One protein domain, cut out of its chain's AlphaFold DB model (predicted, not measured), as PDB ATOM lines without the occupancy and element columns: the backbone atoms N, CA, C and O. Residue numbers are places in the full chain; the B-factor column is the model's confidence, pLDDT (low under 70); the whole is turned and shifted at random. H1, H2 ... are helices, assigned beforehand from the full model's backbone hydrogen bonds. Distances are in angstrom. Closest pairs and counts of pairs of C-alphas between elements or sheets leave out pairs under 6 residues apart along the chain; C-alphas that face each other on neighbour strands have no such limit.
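Overview. This is residues 573 to 671 of the 671 residues of an uncharacterized protein of Eumeta variegata (UniProt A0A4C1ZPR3). Helices H2 to H5 make an up-and-down bundle, each running against the one before it, staggered in a zigzag slab. H1 packs on H2 at one side, and short H6 sits at the other, by the first residues of H4. The 99 printed residues, with six named helices and no named strand, are all helix in class. The whole is compact, with a radius of gyration of the C-alphas of 13.1 A and spans of 38 by 35 by 19 A.

Along the chain. H1, residues 574 to 584, begins at C-alpha 574 (78.331, 62.193, 85.156). H2 holds 591 to 604, 20.3 A; H3 607 to 620, 19.9 A; H4 624 to 640, 24.3 A; H5 644 to 659, 22.3 A. H6, 663 to 669, ends at C-alpha 669 (107.689, 69.246, 92.816).

Arrangement. The hub H4 touches H3, C-alphas 614 and 630 being closest at 5.6 A, opposite ways at a shallow tilt of 18 degrees. In each helix every O i to N i+4 pair is within hydrogen-bond range.

Size, cuts and confidence. The printed part has no cut and no long link. Residues 580, 582 to 588 and 664 to 671 are under pLDDT 70.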
ATOM      1  N   SER A 573      75.550  60.919  88.972       79.00
ATOM      2  CA  SER A 573      75.673  60.761  87.525       79.00
ATOM      3  C   SER A 573      76.786  61.664  86.979       79.00
ATOM      4  O   SER A 573      77.173  62.652  87.614       79.00
ATOM      5  N   GLU A 574      77.319  61.346  85.799       74.00
ATOM      6  CA  GLU A 574      78.331  62.193  85.156       74.00
ATOM      7  C   GLU A 574      77.802  63.606  84.874       74.00
ATOM      8  O   GLU A 574      78.527  64.575  85.089       74.00
ATOM      9  N   ASN A 575      76.536  63.745  84.468       75.00
ATOM     10  CA  ASN A 575      75.920  65.046  84.190       75.00
ATOM     11  C   ASN A 575      75.765  65.897  85.457       75.00
ATOM     12  O   ASN A 575      76.129  67.074  85.454       75.00
ATOM     13  N   ASP A 576      75.290  65.304  86.555       74.62
ATOM     14  CA  ASP A 576      75.147  66.021  87.829       74.62
ATOM     15  C   ASP A 576      76.517  66.407  88.393       74.62
ATOM     16  O   ASP A 576      76.717  67.528  88.868       74.62
ATOM     17  N   SER A 577      77.494  65.503  88.256       74.19
ATOM     18  CA  SER A 577      78.883  65.763  88.630       74.19
ATOM     19  C   SER A 577      79.443  66.946  87.840       74.19
ATOM     20  O   SER A 577      79.986  67.863  88.447       74.19
ATOM     21  N   ARG A 578      79.275  66.989  86.510       73.75
ATOM     22  CA  ARG A 578      79.745  68.107  85.668       73.75
ATOM     23  C   ARG A 578      79.176  69.447  86.119       73.75
ATOM     24  O   ARG A 578      79.937  70.404  86.247       73.75
ATOM     25  N   ASN A 579      77.873  69.515  86.385       71.81
ATOM     26  CA  ASN A 579      77.218  70.761  86.786       71.81
ATOM     27  C   ASN A 579      77.763  71.285  88.120       71.81
ATOM     28  O   ASN A 579      78.144  72.450  88.210       71.81
ATOM     29  N   ILE A 580      77.889  70.421  89.127       69.38
ATOM     30  CA  ILE A 580      78.347  70.821  90.466       69.38
ATOM     31  C   ILE A 580      79.857  71.097  90.490       69.38
ATOM     32  O   ILE A 580      80.312  72.057  91.107       69.38
ATOM     33  N   LEU A 581      80.662  70.296  89.784       72.06
ATOM     34  CA  LEU A 581      82.110  70.506  89.696       72.06
ATOM     35  C   LEU A 581      82.436  71.847  89.016       72.06
ATOM     36  O   LEU A 581      83.303  72.572  89.504       72.06
ATOM     37  N   LYS A 582      81.711  72.200  87.941       65.75
ATOM     38  CA  LYS A 582      81.890  73.467  87.209       65.75
ATOM     39  C   LYS A 582      81.343  74.679  87.972       65.75
ATOM     40  O   LYS A 582      81.970  75.732  87.936       65.75
ATOM     41  N   GLN A 583      80.205  74.551  88.664       57.72
ATOM     42  CA  GLN A 583      79.569  75.676  89.367       57.72
ATOM     43  C   GLN A 583      80.126  75.933  90.774       57.72
ATOM     44  O   GLN A 583      80.042  77.062  91.252       57.72
ATOM     45  N   THR A 584      80.679  74.922  91.454       57.25
ATOM     46  CA  THR A 584      80.824  74.987  92.919       57.25
ATOM     47  C   THR A 584      82.253  74.812  93.433       57.25
ATOM     48  O   THR A 584      82.589  75.391  94.458       57.25
ATOM     49  N   LEU A 585      83.138  74.068  92.759       59.09
ATOM     50  CA  LEU A 585      84.379  73.599  93.404       59.09
ATOM     51  C   LEU A 585      85.663  74.366  93.068       59.09
ATOM     52  O   LEU A 585      86.653  74.174  93.765       59.09
ATOM     53  N   ILE A 586      85.681  75.227  92.049       56.78
ATOM     54  CA  ILE A 586      86.951  75.761  91.513       56.78
ATOM     55  C   ILE A 586      87.200  77.234  91.858       56.78
ATOM     56  O   ILE A 586      88.355  77.646  91.919       56.78
ATOM     57  N   SER A 587      86.163  78.014  92.176       52.66
ATOM     58  CA  SER A 587      86.325  79.476  92.265       52.66
ATOM     59  C   SER A 587      85.957  80.101  93.615       52.66
ATOM     60  O   SER A 587      86.400  81.213  93.887       52.66
ATOM     61  N   SER A 588      85.183  79.429  94.480       55.59
ATOM     62  CA  SER A 588      84.571  80.074  95.664       55.59
ATOM     63  C   SER A 588      84.647  79.290  96.983       55.59
ATOM     64  O   SER A 588      84.172  79.782  98.004       55.59
ATOM     65  N   MET A 589      85.255  78.098  97.005       70.31
ATOM     66  CA  MET A 589      85.280  77.229  98.194       70.31
ATOM     67  C   MET A 589      86.643  77.151  98.886       70.31
ATOM     68  O   MET A 589      87.665  77.563  98.338       70.31
ATOM     69  N   SER A 590      86.667  76.620 100.113       76.44
ATOM     70  CA  SER A 590      87.895  76.461 100.901       76.44
ATOM     71  C   SER A 590      88.927  75.580 100.183       76.44
ATOM     72  O   SER A 590      88.573  74.639  99.473       76.44
ATOM     73  N   ILE A 591      90.219  75.844 100.407       80.81
ATOM     74  CA  ILE A 591      91.336  75.143  99.745       80.81
ATOM     75  C   ILE A 591      91.193  73.615  99.818       80.81
ATOM     76  O   ILE A 591      91.402  72.915  98.827       80.81
ATOM     77  N   SER A 592      90.835  73.084 100.988       79.12
ATOM     78  CA  SER A 592      90.680  71.642 101.205       79.12
ATOM     79  C   SER A 592      89.542  71.045 100.377       79.12
ATOM     80  O   SER A 592      89.690  69.950  99.833       79.12
ATOM     81  N   LEU A 593      88.437  71.778 100.233       78.62
ATOM     82  CA  LEU A 593      87.284  71.341  99.459       78.62
ATOM     83  C   LEU A 593      87.563  71.409  97.953       78.62
ATOM     84  O   LEU A 593      87.236  70.460  97.246       78.62
ATOM     85  N   GLN A 594      88.279  72.439  97.480       81.31
ATOM     86  CA  GLN A 594      88.733  72.519  96.084       81.31
ATOM     87  C   GLN A 594      89.591  71.303  95.705       81.31
ATOM     88  O   GLN A 594      89.316  70.626  94.716       81.31
ATOM     89  N   LYS A 595      90.579  70.946  96.542       83.81
ATOM     90  CA  LYS A 595      91.426  69.754  96.323       83.81
ATOM     91  C   LYS A 595      90.607  68.473  96.224       83.81
ATOM     92  O   LYS A 595      90.928  67.585  95.437       83.81
ATOM     93  N   HIS A 596      89.575  68.352  97.051       81.12
ATOM     94  CA  HIS A 596      88.719  67.178  97.047       81.12
ATOM     95  C   HIS A 596      87.821  67.133  95.805       81.12
ATOM     96  O   HIS A 596      87.719  66.092  95.158       81.12
ATOM     97  N   GLY A 597      87.282  68.285  95.401       81.12
ATOM     98  CA  GLY A 597      86.560  68.454  94.145       81.12
ATOM     99  C   GLY A 597      87.381  68.062  92.923       81.12
ATOM    100  O   GLY A 597      86.899  67.315  92.080       81.12
ATOM    101  N   MET A 598      88.652  68.471  92.866       84.50
ATOM    102  CA  MET A 598      89.566  68.089  91.783       84.50
ATOM    103  C   MET A 598      89.776  66.570  91.705       84.50
ATOM    104  O   MET A 598      89.814  66.007  90.613       84.50
ATOM    105  N   ARG A 599      89.868  65.884  92.851       86.38
ATOM    106  CA  ARG A 599      89.999  64.415  92.904       86.38
ATOM    107  C   ARG A 599      88.723  63.709  92.452       86.38
ATOM    108  O   ARG A 599      88.806  62.715  91.735       86.38
ATOM    109  N   ILE A 600      87.559  64.231  92.837       80.75
ATOM    110  CA  ILE A 600      86.260  63.724  92.378       80.75
ATOM    111  C   ILE A 600      86.142  63.910  90.864       80.75
ATOM    112  O   ILE A 600      85.838  62.951  90.157       80.75
ATOM    113  N   ALA A 601      86.462  65.100  90.358       82.12
ATOM    114  CA  ALA A 601      86.454  65.403  88.933       82.12
ATOM    115  C   ALA A 601      87.358  64.448  88.148       82.12
ATOM    116  O   ALA A 601      86.907  63.839  87.186       82.12
ATOM    117  N   PHE A 602      88.584  64.213  88.621       86.75
ATOM    118  CA  PHE A 602      89.516  63.258  88.014       86.75
ATOM    119  C   PHE A 602      88.962  61.826  87.909       86.75
ATOM    120  O   PHE A 602      89.371  61.062  87.038       86.75
ATOM    121  N   SER A 603      88.038  61.442  88.795       83.56
ATOM    122  CA  SER A 603      87.392  60.126  88.760       83.56
ATOM    123  C   SER A 603      86.159  60.041  87.853       83.56
ATOM    124  O   SER A 603      85.687  58.934  87.603       83.56
ATOM    125  N   LYS A 604      85.621  61.180  87.393       80.88
ATOM    126  CA  LYS A 604      84.296  61.276  86.752       80.88
ATOM    127  C   LYS A 604      84.291  61.958  85.384       80.88
ATOM    128  O   LYS A 604      83.399  61.672  84.597       80.88
ATOM    129  N   LEU A 605      85.213  62.882  85.131       84.06
ATOM    130  CA  LEU A 605      85.262  63.671  83.901       84.06
ATOM    131  C   LEU A 605      86.206  63.043  82.876       84.06
ATOM    132  O   LEU A 605      87.147  62.330  83.237       84.06
ATOM    133  N   ASP A 606      85.965  63.327  81.599       86.50
ATOM    134  CA  ASP A 606      86.851  62.881  80.525       86.50
ATOM    135  C   ASP A 606      88.131  63.731  80.425       86.50
ATOM    136  O   ASP A 606      88.238  64.819  80.993       86.50
ATOM    137  N   SER A 607      89.131  63.229  79.693       85.31
ATOM    138  CA  SER A 607      90.447  63.870  79.576       85.31
ATOM    139  C   SER A 607      90.393  65.309  79.050       85.31
ATOM    140  O   SER A 607      91.209  66.128  79.469       85.31
ATOM    141  N   ASN A 608      89.453  65.636  78.155       84.94
ATOM    142  CA  ASN A 608      89.348  66.979  77.585       84.94
ATOM    143  C   ASN A 608      88.773  67.948  78.622       84.94
ATOM    144  O   ASN A 608      89.319  69.034  78.824       84.94
ATOM    145  N   GLU A 609      87.717  67.528  79.322       85.88
ATOM    146  CA  GLU A 609      87.125  68.306  80.411       85.88
ATOM    147  C   GLU A 609      88.124  68.518  81.557       85.88
ATOM    148  O   GLU A 609      88.232  69.622  82.090       85.88
ATOM    149  N   LEU A 610      88.902  67.489  81.910       88.12
ATOM    150  CA  LEU A 610      89.939  67.580  82.941       88.12
ATOM    151  C   LEU A 610      91.063  68.537  82.556       88.12
ATOM    152  O   LEU A 610      91.506  69.318  83.397       88.12
ATOM    153  N   LYS A 611      91.509  68.502  81.297       87.69
ATOM    154  CA  LYS A 611      92.534  69.412  80.775       87.69
ATOM    155  C   LYS A 611      92.091  70.869  80.905       87.69
ATOM    156  O   LYS A 611      92.826  71.679  81.468       87.69
ATOM    157  N   GLU A 612      90.890  71.194  80.424       87.19
ATOM    158  CA  GLU A 612      90.325  72.547  80.518       87.19
ATOM    159  C   GLU A 612      90.185  72.984  81.983       87.19
ATOM    160  O   GLU A 612      90.599  74.076  82.374       87.19
ATOM    161  N   MET A 613      89.665  72.091  82.823       85.88
ATOM    162  CA  MET A 613      89.458  72.342  84.240       85.88
ATOM    163  C   MET A 613      90.774  72.602  84.987       85.88
ATOM    164  O   MET A 613      90.868  73.576  85.734       85.88
ATOM    165  N   PHE A 614      91.803  71.771  84.798       89.00
ATOM    166  CA  PHE A 614      93.097  71.951  85.461       89.00
ATOM    167  C   PHE A 614      93.849  73.176  84.944       89.00
ATOM    168  O   PHE A 614      94.486  73.860  85.745       89.00
ATOM    169  N   LEU A 615      93.725  73.506  83.655       88.62
ATOM    170  CA  LEU A 615      94.236  74.763  83.110       88.62
ATOM    171  C   LEU A 615      93.588  75.968  83.808       88.62
ATOM    172  O   LEU A 615      94.300  76.855  84.269       88.62
ATOM    173  N   ASN A 616      92.261  75.969  83.952       85.94
ATOM    174  CA  ASN A 616      91.530  77.040  84.633       85.94
ATOM    175  C   ASN A 616      91.897  77.146  86.123       85.94
ATOM    176  O   ASN A 616      92.123  78.241  86.633       85.94
ATOM    177  N   VAL A 617      92.016  76.016  86.829       85.25
ATOM    178  CA  VAL A 617      92.472  76.001  88.232       85.25
ATOM    179  C   VAL A 617      93.869  76.611  88.354       85.25
ATOM    180  O   VAL A 617      94.115  77.407  89.261       85.25
ATOM    181  N   TRP A 618      94.779  76.253  87.446       86.69
ATOM    182  CA  TRP A 618      96.158  76.735  87.455       86.69
ATOM    183  C   TRP A 618      96.274  78.233  87.175       86.69
ATOM    184  O   TRP A 618      97.109  78.905  87.775       86.69
ATOM    185  N   THR A 619      95.454  78.766  86.266       84.75
ATOM    186  CA  THR A 619      95.476  80.190  85.907       84.75
ATOM    187  C   THR A 619      94.831  81.069  86.976       84.75
ATOM    188  O   THR A 619      95.317  82.172  87.226       84.75
ATOM    189  N   ILE A 620      93.762  80.591  87.622       83.56
ATOM    190  CA  ILE A 620      93.004  81.357  88.621       83.56
ATOM    191  C   ILE A 620      93.661  81.282  90.007       83.56
ATOM    192  O   ILE A 620      93.744  82.289  90.716       83.56
ATOM    193  N   SER A 621      94.115  80.100  90.431       83.06
ATOM    194  CA  SER A 621      94.574  79.884  91.804       83.06
ATOM    195  C   SER A 621      96.051  80.214  91.980       83.06
ATOM    196  O   SER A 621      96.921  79.548  91.431       83.06
ATOM    197  N   LYS A 622      96.353  81.176  92.858       82.94
ATOM    198  CA  LYS A 622      97.726  81.445  93.330       82.94
ATOM    199  C   LYS A 622      98.158  80.532  94.483       82.94
ATOM    200  O   LYS A 622      99.267  80.657  94.990       82.94
ATOM    201  N   ASN A 623      97.280  79.647  94.961       85.44
ATOM    202  CA  ASN A 623      97.591  78.801  96.103       85.44
ATOM    203  C   ASN A 623      98.459  77.611  95.676       85.44
ATOM    204  O   ASN A 623      97.983  76.708  94.984       85.44
ATOM    205  N   MET A 624      99.694  77.562  96.182       84.50
ATOM    206  CA  MET A 624     100.661  76.504  95.865       84.50
ATOM    207  C   MET A 624     100.095  75.096  96.070       84.50
ATOM    208  O   MET A 624     100.357  74.196  95.287       84.50
ATOM    209  N   THR A 625      99.287  74.866  97.110       83.44
ATOM    210  CA  THR A 625      98.780  73.517  97.393       83.44
ATOM    211  C   THR A 625      97.638  73.084  96.476       83.44
ATOM    212  O   THR A 625      97.419  71.886  96.323       83.44
ATOM    213  N   ILE A 626      96.904  74.028  95.883       85.25
ATOM    214  CA  ILE A 626      95.899  73.736  94.850       85.25
ATOM    215  C   ILE A 626      96.610  73.453  93.528       85.25
ATOM    216  O   ILE A 626      96.329  72.439  92.892       85.25
ATOM    217  N   ARG A 627      97.593  74.291  93.171       87.19
ATOM    218  CA  ARG A 627      98.459  74.078  92.004       87.19
ATOM    219  C   ARG A 627      99.175  72.727  92.077       87.19
ATOM    220  O   ARG A 627      99.165  71.998  91.095       87.19
ATOM    221  N   ALA A 628      99.648  72.321  93.256       85.75
ATOM    222  CA  ALA A 628     100.238  71.000  93.491       85.75
ATOM    223  C   ALA A 628      99.302  69.854  93.102       85.75
ATOM    224  O   ALA A 628      99.698  68.931  92.399       85.75
ATOM    225  N   VAL A 629      98.044  69.927  93.544       86.50
ATOM    226  CA  VAL A 629      97.047  68.898  93.233       86.50
ATOM    227  C   VAL A 629      96.683  68.925  91.748       86.50
ATOM    228  O   VAL A 629      96.484  67.863  91.169       86.50
ATOM    229  N   ALA A 630      96.639  70.099  91.109       88.44
ATOM    230  CA  ALA A 630      96.428  70.197  89.661       88.44
ATOM    231  C   ALA A 630      97.575  69.521  88.904       88.44
ATOM    232  O   ALA A 630      97.325  68.688  88.043       88.44
ATOM    233  N   PHE A 631      98.820  69.820  89.279       88.56
ATOM    234  CA  PHE A 631     100.013  69.218  88.694       88.56
ATOM    235  C   PHE A 631     100.018  67.692  88.844       88.56
ATOM    236  O   PHE A 631     100.128  66.967  87.856       88.56
ATOM    237  N   GLU A 632      99.817  67.200  90.070       89.69
ATOM    238  CA  GLU A 632      99.779  65.769  90.389       89.69
ATOM    239  C   GLU A 632      98.694  65.033  89.587       89.69
ATOM    240  O   GLU A 632      98.934  63.956  89.035       89.69
ATOM    241  N   LEU A 633      97.487  65.602  89.511       89.50
ATOM    242  CA  LEU A 633      96.380  64.989  88.784       89.50
ATOM    243  C   LEU A 633      96.570  65.066  87.265       89.50
ATOM    244  O   LEU A 633      96.215  64.106  86.586       89.50
ATOM    245  N   THR A 634      97.176  66.129  86.728       89.31
ATOM    246  CA  THR A 634      97.548  66.215  85.306       89.31
ATOM    247  C   THR A 634      98.600  65.167  84.945       89.31
ATOM    248  O   THR A 634      98.447  64.475  83.942       89.31
ATOM    249  N   TYR A 635      99.619  64.964  85.784       89.38
ATOM    250  CA  TYR A 635     100.590  63.884  85.588       89.38
ATOM    251  C   TYR A 635      99.915  62.505  85.625       89.38
ATOM    252  O   TYR A 635     100.099  61.679  84.733       89.38
ATOM    253  N   LYS A 636      99.034  62.268  86.605       90.56
ATOM    254  CA  LYS A 636      98.241  61.029  86.663       90.56
ATOM    255  C   LYS A 636      97.322  60.858  85.451       90.56
ATOM    256  O   LYS A 636      97.058  59.718  85.071       90.56
ATOM    257  N   LEU A 637      96.815  61.948  84.867       87.50
ATOM    258  CA  LEU A 637      96.024  61.916  83.635       87.50
ATOM    259  C   LEU A 637      96.886  61.455  82.460       87.50
ATOM    260  O   LEU A 637      96.489  60.542  81.741       87.50
ATOM    261  N   LEU A 638      98.088  62.026  82.330       87.19
ATOM    262  CA  LEU A 638      99.070  61.662  81.310       87.19
ATOM    263  C   LEU A 638      99.394  60.164  81.357       87.19
ATOM    264  O   LEU A 638      99.328  59.493  80.334       87.19
ATOM    265  N   CYS A 639      99.667  59.619  82.547       84.62
ATOM    266  CA  CYS A 639      99.991  58.198  82.717       84.62
ATOM    267  C   CYS A 639      98.834  57.245  82.369       84.62
ATOM    268  O   CYS A 639      99.067  56.059  82.138       84.62
ATOM    269  N   LYS A 640      97.583  57.723  82.390       86.06
ATOM    270  CA  LYS A 640      96.390  56.911  82.099       86.06
ATOM    271  C   LYS A 640      95.918  57.023  80.652       86.06
ATOM    272  O   LYS A 640      95.231  56.113  80.181       86.06
ATOM    273  N   GLU A 641      96.224  58.126  79.976       85.88
ATOM    274  CA  GLU A 641      95.768  58.392  78.614       85.88
ATOM    275  C   GLU A 641      96.527  57.526  77.599       85.88
ATOM    276  O   GLU A 641      97.734  57.321  77.692       85.88
ATOM    277  N   LYS A 642      95.794  56.988  76.623       85.12
ATOM    278  CA  LYS A 642      96.340  56.095  75.587       85.12
ATOM    279  C   LYS A 642      96.274  56.711  74.197       85.12
ATOM    280  O   LYS A 642      96.950  56.245  73.282       85.12
ATOM    281  N   ASN A 643      95.433  57.725  74.006       87.75
ATOM    282  CA  ASN A 643      95.338  58.434  72.743       87.75
ATOM    283  C   ASN A 643      96.553  59.361  72.574       87.75
ATOM    284  O   ASN A 643      96.712  60.310  73.334       87.75
ATOM    285  N   VAL A 644      97.378  59.112  71.552       85.69
ATOM    286  CA  VAL A 644      98.634  59.848  71.298       85.69
ATOM    287  C   VAL A 644      98.421  61.359  71.171       85.69
ATOM    288  O   VAL A 644      99.196  62.137  71.721       85.69
ATOM    289  N   GLN A 645      97.356  61.789  70.490       85.00
ATOM    290  CA  GLN A 645      97.045  63.212  70.349       85.00
ATOM    291  C   GLN A 645      96.738  63.841  71.714       85.00
ATOM    292  O   GLN A 645      97.285  64.888  72.047       85.00
ATOM    293  N   ARG A 646      95.934  63.166  72.541       84.81
ATOM    294  CA  ARG A 646      95.616  63.637  73.895       84.81
ATOM    295  C   ARG A 646      96.816  63.594  74.836       84.81
ATOM    296  O   ARG A 646      96.968  64.505  75.638       84.81
ATOM    297  N   VAL A 647      97.682  62.586  74.726       86.06
ATOM    298  CA  VAL A 647      98.947  62.520  75.477       86.06
ATOM    299  C   VAL A 647      99.790  63.760  75.192       86.06
ATOM    300  O   VAL A 647     100.224  64.414  76.134       86.06
ATOM    301  N   ASN A 648      99.948  64.137  73.919       85.69
ATOM    302  CA  ASN A 648     100.683  65.347  73.544       85.69
ATOM    303  C   ASN A 648     100.034  66.612  74.121       85.69
ATOM    304  O   ASN A 648     100.718  67.486  74.640       85.69
ATOM    305  N   GLU A 649      98.708  66.697  74.077       88.06
ATOM    306  CA  GLU A 649      97.964  67.826  74.634       88.06
ATOM    307  C   GLU A 649      98.063  67.945  76.165       88.06
ATOM    308  O   GLU A 649      98.120  69.054  76.696       88.06
ATOM    309  N   ILE A 650      98.064  66.819  76.884       88.88
ATOM    310  CA  ILE A 650      98.242  66.782  78.342       88.88
ATOM    311  C   ILE A 650      99.702  67.082  78.698       88.88
ATOM    312  O   ILE A 650      99.957  67.798  79.663       88.88
ATOM    313  N   TRP A 651     100.654  66.578  77.907       89.19
ATOM    314  CA  TRP A 651     102.074  66.879  78.065       89.19
ATOM    315  C   TRP A 651     102.346  68.377  77.927       89.19
ATOM    316  O   TRP A 651     102.964  68.953  78.810       89.19
ATOM    317  N   GLN A 652     101.795  69.027  76.898       89.25
ATOM    318  CA  GLN A 652     101.895  70.482  76.723       89.25
ATOM    319  C   GLN A 652     101.332  71.257  77.922       89.25
ATOM    320  O   GLN A 652     101.885  72.278  78.327       89.25
ATOM    321  N   LEU A 653     100.233  70.776  78.515       89.56
ATOM    322  CA  LEU A 653      99.685  71.378  79.729       89.56
ATOM    323  C   LEU A 653     100.646  71.221  80.920       89.56
ATOM    324  O   LEU A 653     100.838  72.171  81.676       89.56
ATOM    325  N   LEU A 654     101.250  70.040  81.079       88.94
ATOM    326  CA  LEU A 654     102.227  69.761  82.132       88.94
ATOM    327  C   LEU A 654     103.505  70.596  81.954       88.94
ATOM    328  O   LEU A 654     104.000  71.163  82.923       88.94
ATOM    329  N   GLU A 655     104.000  70.723  80.725       87.25
ATOM    330  CA  GLU A 655     105.141  71.567  80.352       87.25
ATOM    331  C   GLU A 655     104.878  73.031  80.709       87.25
ATOM    332  O   GLU A 655     105.648  73.638  81.447       87.25
ATOM    333  N   MET A 656     103.700  73.553  80.349       90.50
ATOM    334  CA  MET A 656     103.282  74.897  80.751       90.50
ATOM    335  C   MET A 656     103.227  75.069  82.280       90.50
ATOM    336  O   MET A 656     103.467  76.166  82.791       90.50
ATOM    337  N   PHE A 657     102.869  74.022  83.031       89.12
ATOM    338  CA  PHE A 657     102.924  74.072  84.490       89.12
ATOM    339  C   PHE A 657     104.368  74.145  84.985       89.12
ATOM    340  O   PHE A 657     104.650  75.008  85.815       89.12
ATOM    341  N   MET A 658     105.261  73.303  84.453       84.25
ATOM    342  CA  MET A 658     106.687  73.262  84.798       84.25
ATOM    343  C   MET A 658     107.385  74.603  84.529       84.25
ATOM    344  O   MET A 658     108.078  75.117  85.405       84.25
ATOM    345  N   ASP A 659     107.115  75.229  83.383       82.62
ATOM    346  CA  ASP A 659     107.694  76.527  83.008       82.62
ATOM    347  C   ASP A 659     107.254  77.679  83.923       82.62
ATOM    348  O   ASP A 659     107.922  78.708  84.024       82.62
ATOM    349  N   LYS A 660     106.100  77.531  84.581       82.19
ATOM    350  CA  LYS A 660     105.480  78.559  85.431       82.19
ATOM    351  C   LYS A 660     105.558  78.229  86.921       82.19
ATOM    352  O   LYS A 660     104.782  78.789  87.707       82.19
ATOM    353  N   LEU A 661     106.438  77.312  87.317       79.44
ATOM    354  CA  LEU A 661     106.691  77.015  88.724       79.44
ATOM    355  C   LEU A 661     107.436  78.175  89.385       79.44
ATOM    356  O   LEU A 661     108.448  78.651  88.870       79.44
ATOM    357  N   SER A 662     106.963  78.624  90.550       73.88
ATOM    358  CA  SER A 662     107.792  79.475  91.407       73.88
ATOM    359  C   SER A 662     109.003  78.680  91.929       73.88
ATOM    360  O   SER A 662     108.952  77.450  91.976       73.88
ATOM    361  N   PRO A 663     110.089  79.334  92.375       71.38
ATOM    362  CA  PRO A 663     111.220  78.634  92.991       71.38
ATOM    363  C   PRO A 663     110.817  77.728  94.171       71.38
ATOM    364  O   PRO A 663     111.318  76.612  94.290       71.38
ATOM    365  N   GLU A 664     109.865  78.171  95.000       69.19
ATOM    366  CA  GLU A 664     109.348  77.403  96.147       69.19
ATOM    367  C   GLU A 664     108.484  76.210  95.711       69.19
ATOM    368  O   GLU A 664     108.471  75.160  96.352       69.19
ATOM    369  N   GLU A 665     107.741  76.368  94.616       66.19
ATOM    370  CA  GLU A 665     106.964  75.296  94.000       66.19
ATOM    371  C   GLU A 665     107.876  74.264  93.340       66.19
ATOM    372  O   GLU A 665     107.683  73.066  93.537       66.19
ATOM    373  N   ASN A 666     108.905  74.718  92.626       64.44
ATOM    374  CA  ASN A 666     109.873  73.858  91.965       64.44
ATOM    375  C   ASN A 666     110.572  72.949  92.982       64.44
ATOM    376  O   ASN A 666     110.523  71.733  92.826       64.44
ATOM    377  N   GLN A 667     111.072  73.514  94.089       61.38
ATOM    378  CA  GLN A 667     111.676  72.747  95.186       61.38
ATOM    379  C   GLN A 667     110.731  71.681  95.764       61.38
ATOM    380  O   GLN A 667     111.182  70.654  96.258       61.38
ATOM    381  N   LYS A 668     109.413  71.897  95.707       58.31
ATOM    382  CA  LYS A 668     108.413  70.955  96.217       58.31
ATOM    383  C   LYS A 668     108.003  69.881  95.201       58.31
ATOM    384  O   LYS A 668     107.545  68.826  95.631       58.31
ATOM    385  N   TYR A 669     108.135  70.139  93.897       53.72
ATOM    386  CA  TYR A 669     107.689  69.246  92.816       53.72
ATOM    387  C   TYR A 669     108.801  68.411  92.167       53.72
ATOM    388  O   TYR A 669     108.486  67.504  91.405       53.72
ATOM    389  N   THR A 670     110.081  68.673  92.462       45.59
ATOM    390  CA  THR A 670     111.204  67.809  92.031       45.59
ATOM    391  C   THR A 670     111.370  66.536  92.890       45.59
ATOM    392  O   THR A 670     112.300  65.767  92.661       45.59
ATOM    393  N   HIS A 671     110.481  66.320  93.870       35.97
ATOM    394  CA  HIS A 671     110.422  65.217  94.849       35.97
ATOM    395  C   HIS A 671     109.171  64.349  94.675       35.97
ATOM    396  O   HIS A 671     109.046  63.354  95.444       35.97
TER     397      HIS A 671